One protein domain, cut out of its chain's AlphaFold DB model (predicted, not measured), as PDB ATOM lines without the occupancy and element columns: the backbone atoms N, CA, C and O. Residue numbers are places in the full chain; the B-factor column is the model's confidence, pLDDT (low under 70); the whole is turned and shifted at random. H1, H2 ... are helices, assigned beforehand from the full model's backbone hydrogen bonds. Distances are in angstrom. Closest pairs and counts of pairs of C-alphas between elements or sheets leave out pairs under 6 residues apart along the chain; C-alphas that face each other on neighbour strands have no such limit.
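AT A GLANCE: This is residues 4 to 105 of the 455 residues of a protein of Clostridium beijerinckii (UniProt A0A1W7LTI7). Five helices form a compact bundle, with H1, H3 and H4 in its middle, H2 beside H3 on one side and H5 beside H1 and H4 on the other. A long loop, residues 37 to 56, runs back from the end of H2 to the start of H3, and its residues 48 to 53 stick out. The printed part has 102 residues with five named helices, H1 to H5 in chain order, and no named strand; its class is all helix. The radius of gyration of the C-alphas is 13.1 A, and the spans are 40 by 30 by 24 A.

HOW THE PARTS SIT: H2, residues 22 to 36, touches H3, residues 57 to 66, the same way at a shallow tilt of 8 degrees; their closest C-alphas, of Gly 22 and Lys 57, are 5.4 A apart. H3 touches H1, residues 4 to 13, opposite ways at a steep tilt of 45 degrees, closest at the C-alphas of Cys 10 and Arg 58, 5.7 A. H4, residues 70 to 81, forms a helical hairpin with H5, residues 90 to 103, at a shallow tilt of 27 degrees; the closest C-alphas, of Cys 81 and Val 92, are 5.9 A apart. H2 and H5 are apart. In these five helices every O i to N i+4 pair is within hydrogen-bond range.

IN THESE COORDINATES: H2 measures 21.1 A from first to last C-alpha, H5 20.4 A, H4 16.9 A, H1 14.4 A and H3 14.2 A. C-alpha 4 begins H1 at (50.717, 33.564, 158.829), and C-alpha 103 ends H5 at (58.614, 35.569, 171.738).

THE WHOLE: The C-alphas farthest apart, of Phe 50 and Asn 104, are 41.0 A apart. The printed part has no cut. The link from H2 to H3 is long. Residues 33 to 36, 48 to 55 and 101 to 105 have pLDDT under 70.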
ATOM      1  N   VAL A   4      50.090  32.656 159.806       80.06
ATOM      2  CA  VAL A   4      50.717  33.564 158.829       80.06
ATOM      3  C   VAL A   4      52.242  33.552 158.959       80.06
ATOM      4  O   VAL A   4      52.965  33.521 157.958       80.06
ATOM      5  N   PHE A   5      52.751  33.511 160.193       85.38
ATOM      6  CA  PHE A   5      54.185  33.434 160.447       85.38
ATOM      7  C   PHE A   5      54.753  32.065 160.046       85.38
ATOM      8  O   PHE A   5      55.826  32.006 159.448       85.38
ATOM      9  N   ILE A   6      54.030  30.971 160.313       86.19
ATOM     10  CA  ILE A   6      54.447  29.615 159.914       86.19
ATOM     11  C   ILE A   6      54.532  29.505 158.390       86.19
ATOM     12  O   ILE A   6      55.509  28.963 157.875       86.19
ATOM     13  N   ILE A   7      53.557  30.056 157.660       85.62
ATOM     14  CA  ILE A   7      53.586  30.108 156.191       85.62
ATOM     15  C   ILE A   7      54.850  30.830 155.718       85.62
ATOM     16  O   ILE A   7      55.616  30.270 154.935       85.62
ATOM     17  N   HIS A   8      55.115  32.029 156.241       88.00
ATOM     18  CA  HIS A   8      56.301  32.802 155.873       88.00
ATOM     19  C   HIS A   8      57.614  32.068 156.197       88.00
ATOM     20  O   HIS A   8      58.530  32.038 155.375       88.00
ATOM     21  N   ALA A   9      57.697  31.426 157.365       89.62
ATOM     22  CA  ALA A   9      58.853  30.632 157.763       89.62
ATOM     23  C   ALA A   9      59.084  29.440 156.819       89.62
ATOM     24  O   ALA A   9      60.218  29.189 156.409       89.62
ATOM     25  N   CYS A  10      58.021  28.731 156.430       92.06
ATOM     26  CA  CYS A  10      58.101  27.585 155.523       92.06
ATOM     27  C   CYS A  10      58.479  27.985 154.090       92.06
ATOM     28  O   CYS A  10      59.159  27.216 153.415       92.06
ATOM     29  N   GLU A  11      58.087  29.177 153.632       88.81
ATOM     30  CA  GLU A  11      58.516  29.722 152.337       88.81
ATOM     31  C   GLU A  11      60.032  29.958 152.293       88.81
ATOM     32  O   GLU A  11      60.690  29.576 151.325       88.81
ATOM     33  N   ILE A  12      60.597  30.520 153.368       90.31
ATOM     34  CA  ILE A  12      62.039  30.783 153.488       90.31
ATOM     35  C   ILE A  12      62.818  29.474 153.673       90.31
ATOM     36  O   ILE A  12      63.782  29.209 152.956       90.31
ATOM     37  N   LEU A  13      62.402  28.636 154.626       91.12
ATOM     38  CA  LEU A  13      63.087  27.379 154.942       91.12
ATOM     39  C   LEU A  13      62.954  26.351 153.818       91.12
ATOM     40  O   LEU A  13      63.853  25.542 153.626       91.12
ATOM     41  N   GLY A  14      61.856  26.379 153.065       88.62
ATOM     42  CA  GLY A  14      61.595  25.512 151.921       88.62
ATOM     43  C   GLY A  14      61.986  26.121 150.573       88.62
ATOM     44  O   GLY A  14      61.544  25.601 149.548       88.62
ATOM     45  N   ASP A  15      62.778  27.198 150.538       89.06
ATOM     46  CA  ASP A  15      63.168  27.863 149.292       89.06
ATOM     47  C   ASP A  15      63.842  26.910 148.283       89.06
ATOM     48  O   ASP A  15      64.547  25.966 148.651       89.06
ATOM     49  N   THR A  16      63.620  27.131 146.984       80.75
ATOM     50  CA  THR A  16      64.069  26.237 145.904       80.75
ATOM     51  C   THR A  16      65.590  26.151 145.827       80.75
ATOM     52  O   THR A  16      66.104  25.048 145.662       80.75
ATOM     53  N   TYR A  17      66.290  27.274 145.993       79.88
ATOM     54  CA  TYR A  17      67.733  27.370 145.761       79.88
ATOM     55  C   TYR A  17      68.542  27.412 147.054       79.88
ATOM     56  O   TYR A  17      69.667  26.926 147.099       79.88
ATOM     57  N   SER A  18      67.969  27.996 148.104       83.75
ATOM     58  CA  SER A  18      68.676  28.299 149.350       83.75
ATOM     59  C   SER A  18      68.075  27.627 150.586       83.75
ATOM     60  O   SER A  18      68.585  27.833 151.689       83.75
ATOM     61  N   GLY A  19      67.014  26.830 150.405       88.19
ATOM     62  CA  GLY A  19      66.254  26.157 151.457       88.19
ATOM     63  C   GLY A  19      66.579  24.669 151.633       88.19
ATOM     64  O   GLY A  19      67.596  24.143 151.171       88.19
ATOM     65  N   LEU A  20      65.699  23.968 152.341       88.56
ATOM     66  CA  LEU A  20      65.713  22.519 152.496       88.56
ATOM     67  C   LEU A  20      65.246  21.826 151.205       88.56
ATOM     68  O   LEU A  20      64.327  22.283 150.506       88.56
ATOM     69  N   SER A  21      65.875  20.696 150.887       86.94
ATOM     70  CA  SER A  21      65.381  19.750 149.890       86.94
ATOM     71  C   SER A  21      64.151  19.002 150.426       86.94
ATOM     72  O   SER A  21      63.888  18.982 151.629       86.94
ATOM     73  N   GLY A  22      63.384  18.356 149.541       78.19
ATOM     74  CA  GLY A  22      62.235  17.548 149.968       78.19
ATOM     75  C   GLY A  22      62.631  16.379 150.880       78.19
ATOM     76  O   GLY A  22      61.946  16.118 151.866       78.19
ATOM     77  N   SER A  23      63.774  15.740 150.616       79.81
ATOM     78  CA  SER A  23      64.315  14.680 151.473       79.81
ATOM     79  C   SER A  23      64.785  15.205 152.834       79.81
ATOM     80  O   SER A  23      64.540  14.562 153.853       79.81
ATOM     81  N   GLU A  24      65.390  16.396 152.892       80.56
ATOM     82  CA  GLU A  24      65.760  17.045 154.156       80.56
ATOM     83  C   GLU A  24      64.525  17.433 154.981       80.56
ATOM     84  O   GLU A  24      64.515  17.240 156.195       80.56
ATOM     85  N   ILE A  25      63.466  17.936 154.338       84.62
ATOM     86  CA  ILE A  25      62.196  18.261 155.004       84.62
ATOM     87  C   ILE A  25      61.613  17.019 155.670       84.62
ATOM     88  O   ILE A  25      61.272  17.075 156.851       84.62
ATOM     89  N   VAL A  26      61.553  15.895 154.951       76.31
ATOM     90  CA  VAL A  26      61.104  14.619 155.520       76.31
ATOM     91  C   VAL A  26      62.006  14.201 156.678       76.31
ATOM     92  O   VAL A  26      61.504  13.933 157.766       76.31
ATOM     93  N   LYS A  27      63.331  14.238 156.492       83.56
ATOM     94  CA  LYS A  27      64.311  13.881 157.525       83.56
ATOM     95  C   LYS A  27      64.098  14.662 158.826       83.56
ATOM     96  O   LYS A  27      64.029  14.060 159.895       83.56
ATOM     97  N   TYR A  28      63.987  15.990 158.756       84.94
ATOM     98  CA  TYR A  28      63.819  16.818 159.953       84.94
ATOM     99  C   TYR A  28      62.406  16.729 160.537       84.94
ATOM    100  O   TYR A  28      62.264  16.653 161.754       84.94
ATOM    101  N   CYS A  29      61.358  16.687 159.713       81.00
ATOM    102  CA  CYS A  29      59.989  16.573 160.222       81.00
ATOM    103  C   CYS A  29      59.754  15.226 160.911       81.00
ATOM    104  O   CYS A  29      59.160  15.204 161.981       81.00
ATOM    105  N   VAL A  30      60.267  14.124 160.350       71.88
ATOM    106  CA  VAL A  30      60.217  12.800 160.990       71.88
ATOM    107  C   VAL A  30      61.031  12.795 162.284       71.88
ATOM    108  O   VAL A  30      60.553  12.282 163.291       71.88
ATOM    109  N   LYS A  31      62.204  13.446 162.313       79.25
ATOM    110  CA  LYS A  31      62.983  13.624 163.551       79.25
ATOM    111  C   LYS A  31      62.134  14.252 164.668       79.25
ATOM    112  O   LYS A  31      62.105  13.728 165.777       79.25
ATOM    113  N   TYR A  32      61.425  15.344 164.381       72.25
ATOM    114  CA  TYR A  32      60.584  16.021 165.375       72.25
ATOM    115  C   TYR A  32      59.297  15.262 165.701       72.25
ATOM    116  O   TYR A  32      58.882  15.241 166.857       72.25
ATOM    117  N   ALA A  33      58.698  14.605 164.709       67.25
ATOM    118  CA  ALA A  33      57.534  13.737 164.871       67.25
ATOM    119  C   ALA A  33      57.813  12.644 165.907       67.25
ATOM    120  O   ALA A  33      57.034  12.447 166.835       67.25
ATOM    121  N   VAL A  34      58.984  12.008 165.802       61.97
ATOM    122  CA  VAL A  34      59.462  11.011 166.765       61.97
ATOM    123  C   VAL A  34      59.753  11.648 168.124       61.97
ATOM    124  O   VAL A  34      59.292  11.133 169.136       61.97
ATOM    125  N   GLN A  35      60.462  12.784 168.166       67.94
ATOM    126  CA  GLN A  35      60.809  13.466 169.421       67.94
ATOM    127  C   GLN A  35      59.577  13.830 170.263       67.94
ATOM    128  O   GLN A  35      59.623  13.736 171.489       67.94
ATOM    129  N   TYR A  36      58.499  14.270 169.615       68.00
ATOM    130  CA  TYR A  36      57.303  14.774 170.287       68.00
ATOM    131  C   TYR A  36      56.114  13.804 170.264       68.00
ATOM    132  O   TYR A  36      55.058  14.147 170.791       68.00
ATOM    133  N   GLY A  37      56.254  12.619 169.660       73.38
ATOM    134  CA  GLY A  37      55.164  11.647 169.525       73.38
ATOM    135  C   GLY A  37      54.007  12.128 168.638       73.38
ATOM    136  O   GLY A  37      52.853  11.785 168.885       73.38
ATOM    137  N   VAL A  38      54.296  12.946 167.624       73.62
ATOM    138  CA  VAL A  38      53.306  13.567 166.729       73.62
ATOM    139  C   VAL A  38      53.333  12.878 165.369       73.62
ATOM    140  O   VAL A  38      54.398  12.701 164.787       73.62
ATOM    141  N   ASN A  39      52.172  12.518 164.817       75.25
ATOM    142  CA  ASN A  39      52.093  11.963 163.466       75.25
ATOM    143  C   ASN A  39      52.087  13.090 162.419       75.25
ATOM    144  O   ASN A  39      51.208  13.953 162.446       75.25
ATOM    145  N   VAL A  40      53.053  13.079 161.496       81.25
ATOM    146  CA  VAL A  40      53.176  14.093 160.438       81.25
ATOM    147  C   VAL A  40      52.657  13.563 159.094       81.25
ATOM    148  O   VAL A  40      52.977  12.436 158.716       81.25
ATOM    149  N   PRO A  41      51.884  14.362 158.335       79.00
ATOM    150  CA  PRO A  41      51.210  13.909 157.116       79.00
ATOM    151  C   PRO A  41      52.153  13.557 155.954       79.00
ATOM    152  O   PRO A  41      51.817  12.696 155.146       79.00
ATOM    153  N   HIS A  42      53.329  14.189 155.858       82.44
ATOM    154  CA  HIS A  42      54.294  13.984 154.767       82.44
ATOM    155  C   HIS A  42      55.621  13.445 155.298       82.44
ATOM    156  O   HIS A  42      56.594  14.185 155.460       82.44
ATOM    157  N   SER A  43      55.656  12.144 155.580       77.00
ATOM    158  CA  SER A  43      56.801  11.438 156.178       77.00
ATOM    159  C   SER A  43      57.676  10.670 155.177       77.00
ATOM    160  O   SER A  43      58.631  10.014 155.583       77.00
ATOM    161  N   ILE A  44      57.373  10.733 153.873       75.00
ATOM    162  CA  ILE A  44      58.073   9.983 152.815       75.00
ATOM    163  C   ILE A  44      58.340  10.902 151.614       75.00
ATOM    164  O   ILE A  44      57.469  11.680 151.221       75.00
ATOM    165  N   TYR A  45      59.536  10.795 151.026       73.31
ATOM    166  CA  TYR A  45      59.935  11.476 149.789       73.31
ATOM    167  C   TYR A  45      60.194  10.439 148.675       73.31
ATOM    168  O   TYR A  45      60.799   9.409 148.978       73.31
ATOM    169  N   PRO A  46      59.790  10.672 147.407       72.31
ATOM    170  CA  PRO A  46      59.070  11.843 146.895       72.31
ATOM    171  C   PRO A  46      57.635  11.931 147.434       72.31
ATOM    172  O   PRO A  46      57.006  10.911 147.715       72.31
ATOM    173  N   PHE A  47      57.127  13.156 147.609       78.50
ATOM    174  CA  PHE A  47      55.770  13.389 148.114       78.50
ATOM    175  C   PHE A  47      54.757  12.789 147.124       78.50
ATOM    176  O   PHE A  47      54.693  13.221 145.975       78.50
ATOM    177  N   LYS A  48      54.031  11.740 147.537       60.72
ATOM    178  CA  LYS A  48      53.179  10.939 146.641       60.72
ATOM    179  C   LYS A  48      51.904  11.686 146.205       60.72
ATOM    180  O   LYS A  48      51.323  12.434 146.982       60.72
ATOM    181  N   GLU A  49      51.420  11.358 145.005       48.97
ATOM    182  CA  GLU A  49      50.207  11.870 144.326       48.97
ATOM    183  C   GLU A  49      48.854  11.489 144.974       48.97
ATOM    184  O   GLU A  49      47.797  11.807 144.437       48.97
ATOM    185  N   PHE A  50      48.833  10.797 146.119       42.97
ATOM    186  CA  PHE A  50      47.588  10.249 146.688       42.97
ATOM    187  C   PHE A  50      46.659  11.292 147.336       42.97
ATOM    188  O   PHE A  50      45.533  10.964 147.709       42.97
ATOM    189  N   ALA A  51      47.088  12.550 147.441       44.38
ATOM    190  CA  ALA A  51      46.202  13.681 147.690       44.38
ATOM    191  C   ALA A  51      46.037  14.444 146.370       44.38
ATOM    192  O   ALA A  51      47.010  14.578 145.640       44.38
ATOM    193  N   LYS A  52      44.833  14.956 146.074       46.94
ATOM    194  CA  LYS A  52      44.437  15.641 144.816       46.94
ATOM    195  C   LYS A  52      45.377  16.756 144.300       46.94
ATOM    196  O   LYS A  52      45.141  17.272 143.215       46.94
ATOM    197  N   GLU A  53      46.429  17.104 145.031       50.94
ATOM    198  CA  GLU A  53      47.522  17.981 144.628       50.94
ATOM    199  C   GLU A  53      48.847  17.394 145.141       50.94
ATOM    200  O   GLU A  53      48.961  17.080 146.329       50.94
ATOM    201  N   VAL A  54      49.864  17.273 144.276       55.56
ATOM    202  CA  VAL A  54      51.239  16.962 144.705       55.56
ATOM    203  C   VAL A  54      51.710  18.116 145.593       55.56
ATOM    204  O   VAL A  54      51.881  19.232 145.090       55.56
ATOM    205  N   PRO A  55      51.918  17.914 146.906       60.78
ATOM    206  CA  PRO A  55      52.298  19.016 147.764       60.78
ATOM    207  C   PRO A  55      53.718  19.456 147.397       60.78
ATOM    208  O   PRO A  55      54.679  18.701 147.541       60.78
ATOM    209  N   ASN A  56      53.859  20.705 146.938       78.69
ATOM    210  CA  ASN A  56      55.158  21.374 146.829       78.69
ATOM    211  C   ASN A  56      55.911  21.209 148.161       78.69
ATOM    212  O   ASN A  56      55.298  21.253 149.228       78.69
ATOM    213  N   LYS A  57      57.239  21.058 148.130       85.81
ATOM    214  CA  LYS A  57      58.076  20.897 149.328       85.81
ATOM    215  C   LYS A  57      57.772  21.905 150.448       85.81
ATOM    216  O   LYS A  57      57.778  21.535 151.617       85.81
ATOM    217  N   ARG A  58      57.421  23.146 150.101       87.94
ATOM    218  CA  ARG A  58      57.003  24.189 151.060       87.94
ATOM    219  C   ARG A  58      55.678  23.850 151.746       87.94
ATOM    220  O   ARG A  58      55.557  23.962 152.963       87.94
ATOM    221  N   THR A  59      54.709  23.372 150.969       86.00
ATOM    222  CA  THR A  59      53.413  22.875 151.446       86.00
ATOM    223  C   THR A  59      53.583  21.643 152.332       86.00
ATOM    224  O   THR A  59      52.946  21.556 153.377       86.00
ATOM    225  N   ALA A  60      54.475  20.719 151.960       85.69
ATOM    226  CA  ALA A  60      54.774  19.539 152.766       85.69
ATOM    227  C   ALA A  60      55.392  19.917 154.125       85.69
ATOM    228  O   ALA A  60      54.920  19.451 155.162       85.69
ATOM    229  N   LEU A  61      56.383  20.821 154.135       92.44
ATOM    230  CA  LEU A  61      56.989  21.345 155.364       92.44
ATOM    231  C   LEU A  61      55.950  22.036 156.257       92.44
ATOM    232  O   LEU A  61      55.892  21.760 157.453       92.44
ATOM    233  N   ARG A  62      55.088  22.878 155.674       92.12
ATOM    234  CA  ARG A  62      54.019  23.570 156.403       92.12
ATOM    235  C   ARG A  62      53.044  22.594 157.053       92.12
ATOM    236  O   ARG A  62      52.793  22.697 158.247       92.12
ATOM    237  N   ASN A  63      52.511  21.647 156.284       89.19
ATOM    238  CA  ASN A  63      51.539  20.681 156.796       89.19
ATOM    239  C   ASN A  63      52.150  19.791 157.889       89.19
ATOM    240  O   ASN A  63      51.456  19.428 158.834       89.19
ATOM    241  N   ASN A  64      53.446  19.484 157.794       90.62
ATOM    242  CA  ASN A  64      54.161  18.777 158.851       90.62
ATOM    243  C   ASN A  64      54.310  19.628 160.115       90.62
ATOM    244  O   ASN A  64      54.010  19.135 161.194       90.62
ATOM    245  N   ILE A  65      54.725  20.894 160.006       92.62
ATOM    246  CA  ILE A  65      54.881  21.784 161.171       92.62
ATOM    247  C   ILE A  65      53.531  22.043 161.862       92.62
ATOM    248  O   ILE A  65      53.465  22.059 163.089       92.62
ATOM    249  N   LEU A  66      52.443  22.184 161.103       90.69
ATOM    250  CA  LEU A  66      51.103  22.397 161.659       90.69
ATOM    251  C   LEU A  66      50.567  21.205 162.469       90.69
ATOM    252  O   LEU A  66      49.651  21.394 163.265       90.69
ATOM    253  N   ALA A  67      51.136  20.004 162.316       87.06
ATOM    254  CA  ALA A  67      50.763  18.844 163.129       87.06
ATOM    255  C   ALA A  67      51.214  18.967 164.600       87.06
ATOM    256  O   ALA A  67      50.681  18.277 165.467       87.06
ATOM    257  N   PHE A  68      52.186  19.837 164.893       88.50
ATOM    258  CA  PHE A  68      52.732  20.047 166.235       88.50
ATOM    259  C   PHE A  68      51.971  21.133 167.002       88.50
ATOM    260  O   PHE A  68      51.331  22.000 166.407       88.50
ATOM    261  N   ASN A  69      52.072  21.137 168.334       85.19
ATOM    262  CA  ASN A  69      51.479  22.198 169.153       85.19
ATOM    263  C   ASN A  69      52.259  23.531 169.028       85.19
ATOM    264  O   ASN A  69      53.374  23.570 168.514       85.19
ATOM    265  N   LYS A  70      51.694  24.643 169.517       81.94
ATOM    266  CA  LYS A  70      52.269  25.995 169.326       81.94
ATOM    267  C   LYS A  70      53.686  26.180 169.883       81.94
ATOM    268  O   LYS A  70      54.438  26.977 169.323       81.94
ATOM    269  N   GLU A  71      54.022  25.501 170.975       78.44
ATOM    270  CA  GLU A  71      55.347  25.557 171.604       78.44
ATOM    271  C   GLU A  71      56.360  24.746 170.786       78.44
ATOM    272  O   GLU A  71      57.424  25.240 170.416       78.44
ATOM    273  N   GLN A  72      55.974  23.535 170.384       83.56
ATOM    274  CA  GLN A  72      56.771  22.666 169.520       83.56
ATOM    275  C   GLN A  72      57.029  23.309 168.155       83.56
ATOM    276  O   GLN A  72      58.162  23.301 167.686       83.56
ATOM    277  N   GLN A  73      56.015  23.921 167.538       87.75
ATOM    278  CA  GLN A  73      56.154  24.666 166.282       87.75
ATOM    279  C   GLN A  73      57.255  25.730 166.371       87.75
ATOM    280  O   GLN A  73      58.075  25.849 165.459       87.75
ATOM    281  N   TYR A  74      57.300  26.478 167.480       84.19
ATOM    282  CA  TYR A  74      58.322  27.493 167.719       84.19
ATOM    283  C   TYR A  74      59.719  26.878 167.803       84.19
ATOM    284  O   TYR A  74      60.606  27.279 167.048       84.19
ATOM    285  N   ILE A  75      59.888  25.859 168.651       80.56
ATOM    286  CA  ILE A  75      61.175  25.176 168.849       80.56
ATOM    287  C   ILE A  75      61.672  24.568 167.532       80.56
ATOM    288  O   ILE A  75      62.844  24.703 167.187       80.56
ATOM    289  N   ILE A  76      60.781  23.928 166.773       85.44
ATOM    290  CA  ILE A  76      61.107  23.305 165.487       85.44
ATOM    291  C   ILE A  76      61.610  24.361 164.504       85.44
ATOM    292  O   ILE A  76      62.694  24.205 163.947       85.44
ATOM    293  N   ILE A  77      60.872  25.457 164.307       88.19
ATOM    294  CA  ILE A  77      61.282  26.510 163.368       88.19
ATOM    295  C   ILE A  77      62.591  27.164 163.827       88.19
ATOM    296  O   ILE A  77      63.471  27.401 162.996       88.19
ATOM    297  N   GLN A  78      62.763  27.402 165.129       86.19
ATOM    298  CA  GLN A  78      63.999  27.946 165.689       86.19
ATOM    299  C   GLN A  78      65.202  27.052 165.368       86.19
ATOM    300  O   GLN A  78      66.191  27.525 164.811       86.19
ATOM    301  N   GLN A  79      65.102  25.757 165.666       84.12
ATOM    302  CA  GLN A  79      66.187  24.805 165.439       84.12
ATOM    303  C   GLN A  79      66.460  24.573 163.949       84.12
ATOM    304  O   GLN A  79      67.615  24.424 163.549       84.12
ATOM    305  N   LEU A  80      65.425  24.603 163.103       89.25
ATOM    306  CA  LEU A  80      65.603  24.566 161.653       89.25
ATOM    307  C   LEU A  80      66.392  25.780 161.152       89.25
ATOM    308  O   LEU A  80      67.228  25.620 160.267       89.25
ATOM    309  N   CYS A  81      66.197  26.966 161.735       87.00
ATOM    310  CA  CYS A  81      66.988  28.156 161.402       87.00
ATOM    311  C   CYS A  81      68.458  28.060 161.860       87.00
ATOM    312  O   CYS A  81      69.304  28.786 161.341       87.00
ATOM    313  N   GLU A  82      68.771  27.186 162.820       84.94
ATOM    314  CA  GLU A  82      70.114  26.992 163.393       84.94
ATOM    315  C   GLU A  82      70.942  25.916 162.686       84.94
ATOM    316  O   GLU A  82      72.098  25.684 163.043       84.94
ATOM    317  N   LEU A  83      70.384  25.265 161.663       82.31
ATOM    318  CA  LEU A  83      71.120  24.264 160.905       82.31
ATOM    319  C   LEU A  83      72.376  24.883 160.260       82.31
ATOM    320  O   LEU A  83      72.272  25.943 159.635       82.31
ATOM    321  N   PRO A  84      73.539  24.197 160.289       84.50
ATOM    322  CA  PRO A  84      74.798  24.740 159.767       84.50
ATOM    323  C   PRO A  84      74.725  25.244 158.318       84.50
ATOM    324  O   PRO A  84      75.409  26.200 157.950       84.50
ATOM    325  N   LYS A  85      73.852  24.645 157.495       86.69
ATOM    326  CA  LYS A  85      73.613  25.059 156.102       86.69
ATOM    327  C   LYS A  85      73.053  26.479 155.966       86.69
ATOM    328  O   LYS A  85      73.250  27.107 154.929       86.69
ATOM    329  N   PHE A  86      72.391  27.005 156.995       88.50
ATOM    330  CA  PHE A  86      71.783  28.336 156.986       88.50
ATOM    331  C   PHE A  86      72.641  29.422 157.639       88.50
ATOM    332  O   PHE A  86      72.238  30.586 157.658       88.50
ATOM    333  N   ASN A  87      73.859  29.096 158.088       78.69
ATOM    334  CA  ASN A  87      74.780  30.066 158.692       78.69
ATOM    335  C   ASN A  87      75.099  31.258 157.770       78.69
ATOM    336  O   ASN A  87      75.385  32.347 158.254       78.69
ATOM    337  N   LYS A  88      75.034  31.062 156.443       79.56
ATOM    338  CA  LYS A  88      75.273  32.107 155.429       79.56
ATOM    339  C   LYS A  88      73.995  32.620 154.745       79.56
ATOM    340  O   LYS A  88      74.087  33.453 153.850       79.56
ATOM    341  N   ASN A  89      72.810  32.125 155.120       86.00
ATOM    342  CA  ASN A  89      71.548  32.524 154.491       86.00
ATOM    343  C   ASN A  89      70.931  33.719 155.240       86.00
ATOM    344  O   ASN A  89      70.316  33.551 156.292       86.00
ATOM    345  N   ASN A  90      71.074  34.924 154.678       86.06
ATOM    346  CA  ASN A  90      70.591  36.169 155.290       86.06
ATOM    347  C   ASN A  90      69.084  36.153 155.588       86.06
ATOM    348  O   ASN A  90      68.675  36.658 156.632       86.06
ATOM    349  N   ASN A  91      68.275  35.523 154.731       85.69
ATOM    350  CA  ASN A  91      66.824  35.450 154.914       85.69
ATOM    351  C   ASN A  91      66.459  34.591 156.133       85.69
ATOM    352  O   ASN A  91      65.569  34.945 156.902       85.69
ATOM    353  N   VAL A  92      67.183  33.487 156.354       86.19
ATOM    354  CA  VAL A  92      66.987  32.618 157.527       86.19
ATOM    355  C   VAL A  92      67.485  33.296 158.807       86.19
ATOM    356  O   VAL A  92      66.837  33.203 159.848       86.19
ATOM    357  N   GLN A  93      68.585  34.051 158.741       84.50
ATOM    358  CA  GLN A  93      69.060  34.837 159.886       84.50
ATOM    359  C   GLN A  93      68.091  35.974 160.251       84.50
ATOM    360  O   GLN A  93      67.880  36.258 161.431       84.50
ATOM    361  N   GLU A  94      67.459  36.615 159.263       84.88
ATOM    362  CA  GLU A  94      66.409  37.608 159.501       84.88
ATOM    363  C   GLU A  94      65.142  36.965 160.084       84.88
ATOM    364  O   GLU A  94      64.574  37.494 161.044       84.88
ATOM    365  N   LEU A  95      64.740  35.793 159.577       87.06
ATOM    366  CA  LEU A  95      63.644  35.000 160.137       87.06
ATOM    367  C   LEU A  95      63.904  34.655 161.609       87.06
ATOM    368  O   LEU A  95      63.023  34.862 162.441       87.06
ATOM    369  N   LYS A  96      65.125  34.228 161.958       84.06
ATOM    370  CA  LYS A  96      65.529  33.955 163.346       84.06
ATOM    371  C   LYS A  96      65.380  35.191 164.238       84.06
ATOM    372  O   LYS A  96      64.836  35.101 165.336       84.06
ATOM    373  N   LYS A  97      65.804  36.368 163.762       80.44
ATOM    374  CA  LYS A  97      65.632  37.637 164.495       80.44
ATOM    375  C   LYS A  97      64.154  37.990 164.695       80.44
ATOM    376  O   LYS A  97      63.782  38.448 165.775       80.44
ATOM    377  N   LYS A  98      63.308  37.770 163.680       80.44
ATOM    378  CA  LYS A  98      61.851  37.976 163.777       80.44
ATOM    379  C   LYS A  98      61.206  37.005 164.769       80.44
ATOM    380  O   LYS A  98      60.369  37.433 165.555       80.44
ATOM    381  N   LEU A  99      61.649  35.747 164.787       79.88
ATOM    382  CA  LEU A  99      61.171  34.703 165.694       79.88
ATOM    383  C   LEU A  99      61.410  35.072 167.168       79.88
ATOM    384  O   LEU A  99      60.473  35.044 167.961       79.88
ATOM    385  N   ILE A 100      62.617  35.546 167.496       72.31
ATOM    386  CA  ILE A 100      62.982  36.020 168.846       72.31
ATOM    387  C   ILE A 100      62.170  37.267 169.244       72.31
ATOM    388  O   ILE A 100      61.751  37.415 170.389       72.31
ATOM    389  N   LYS A 101      61.894  38.173 168.294       65.00
ATOM    390  CA  LYS A 101      61.078  39.371 168.550       65.00
ATOM    391  C   LYS A 101      59.604  39.035 168.828       65.00
ATOM    392  O   LYS A 101      58.964  39.760 169.587       65.00
ATOM    393  N   CYS A 102      59.076  37.964 168.236       52.97
ATOM    394  CA  CYS A 102      57.714  37.480 168.481       52.97
ATOM    395  C   CYS A 102      57.553  36.799 169.856       52.97
ATOM    396  O   CYS A 102      56.459  36.841 170.412       52.97
ATOM    397  N   ASP A 103      58.621  36.230 170.421       51.59
ATOM    398  CA  ASP A 103      58.614  35.569 171.738       51.59
ATOM    399  C   ASP A 103      58.461  36.578 172.900       51.59
ATOM    400  O   ASP A 103      57.712  36.367 173.854       51.59
ATOM    401  N   ASN A 104      59.041  37.777 172.752       45.22
ATOM    402  CA  ASN A 104      58.940  38.869 173.736       45.22
ATOM    403  C   ASN A 104      57.516  39.431 173.944       45.22
ATOM    404  O   ASN A 104      57.305  40.226 174.856       45.22
ATOM    405  N   GLN A 105      56.533  39.048 173.124       46.94
ATOM    406  CA  GLN A 105      55.128  39.431 173.329       46.94
ATOM    407  C   GLN A 105      54.344  38.428 174.193       46.94
ATOM    408  O   GLN A 105      53.229  38.738 174.611       46.94
TER     409      GLN A 105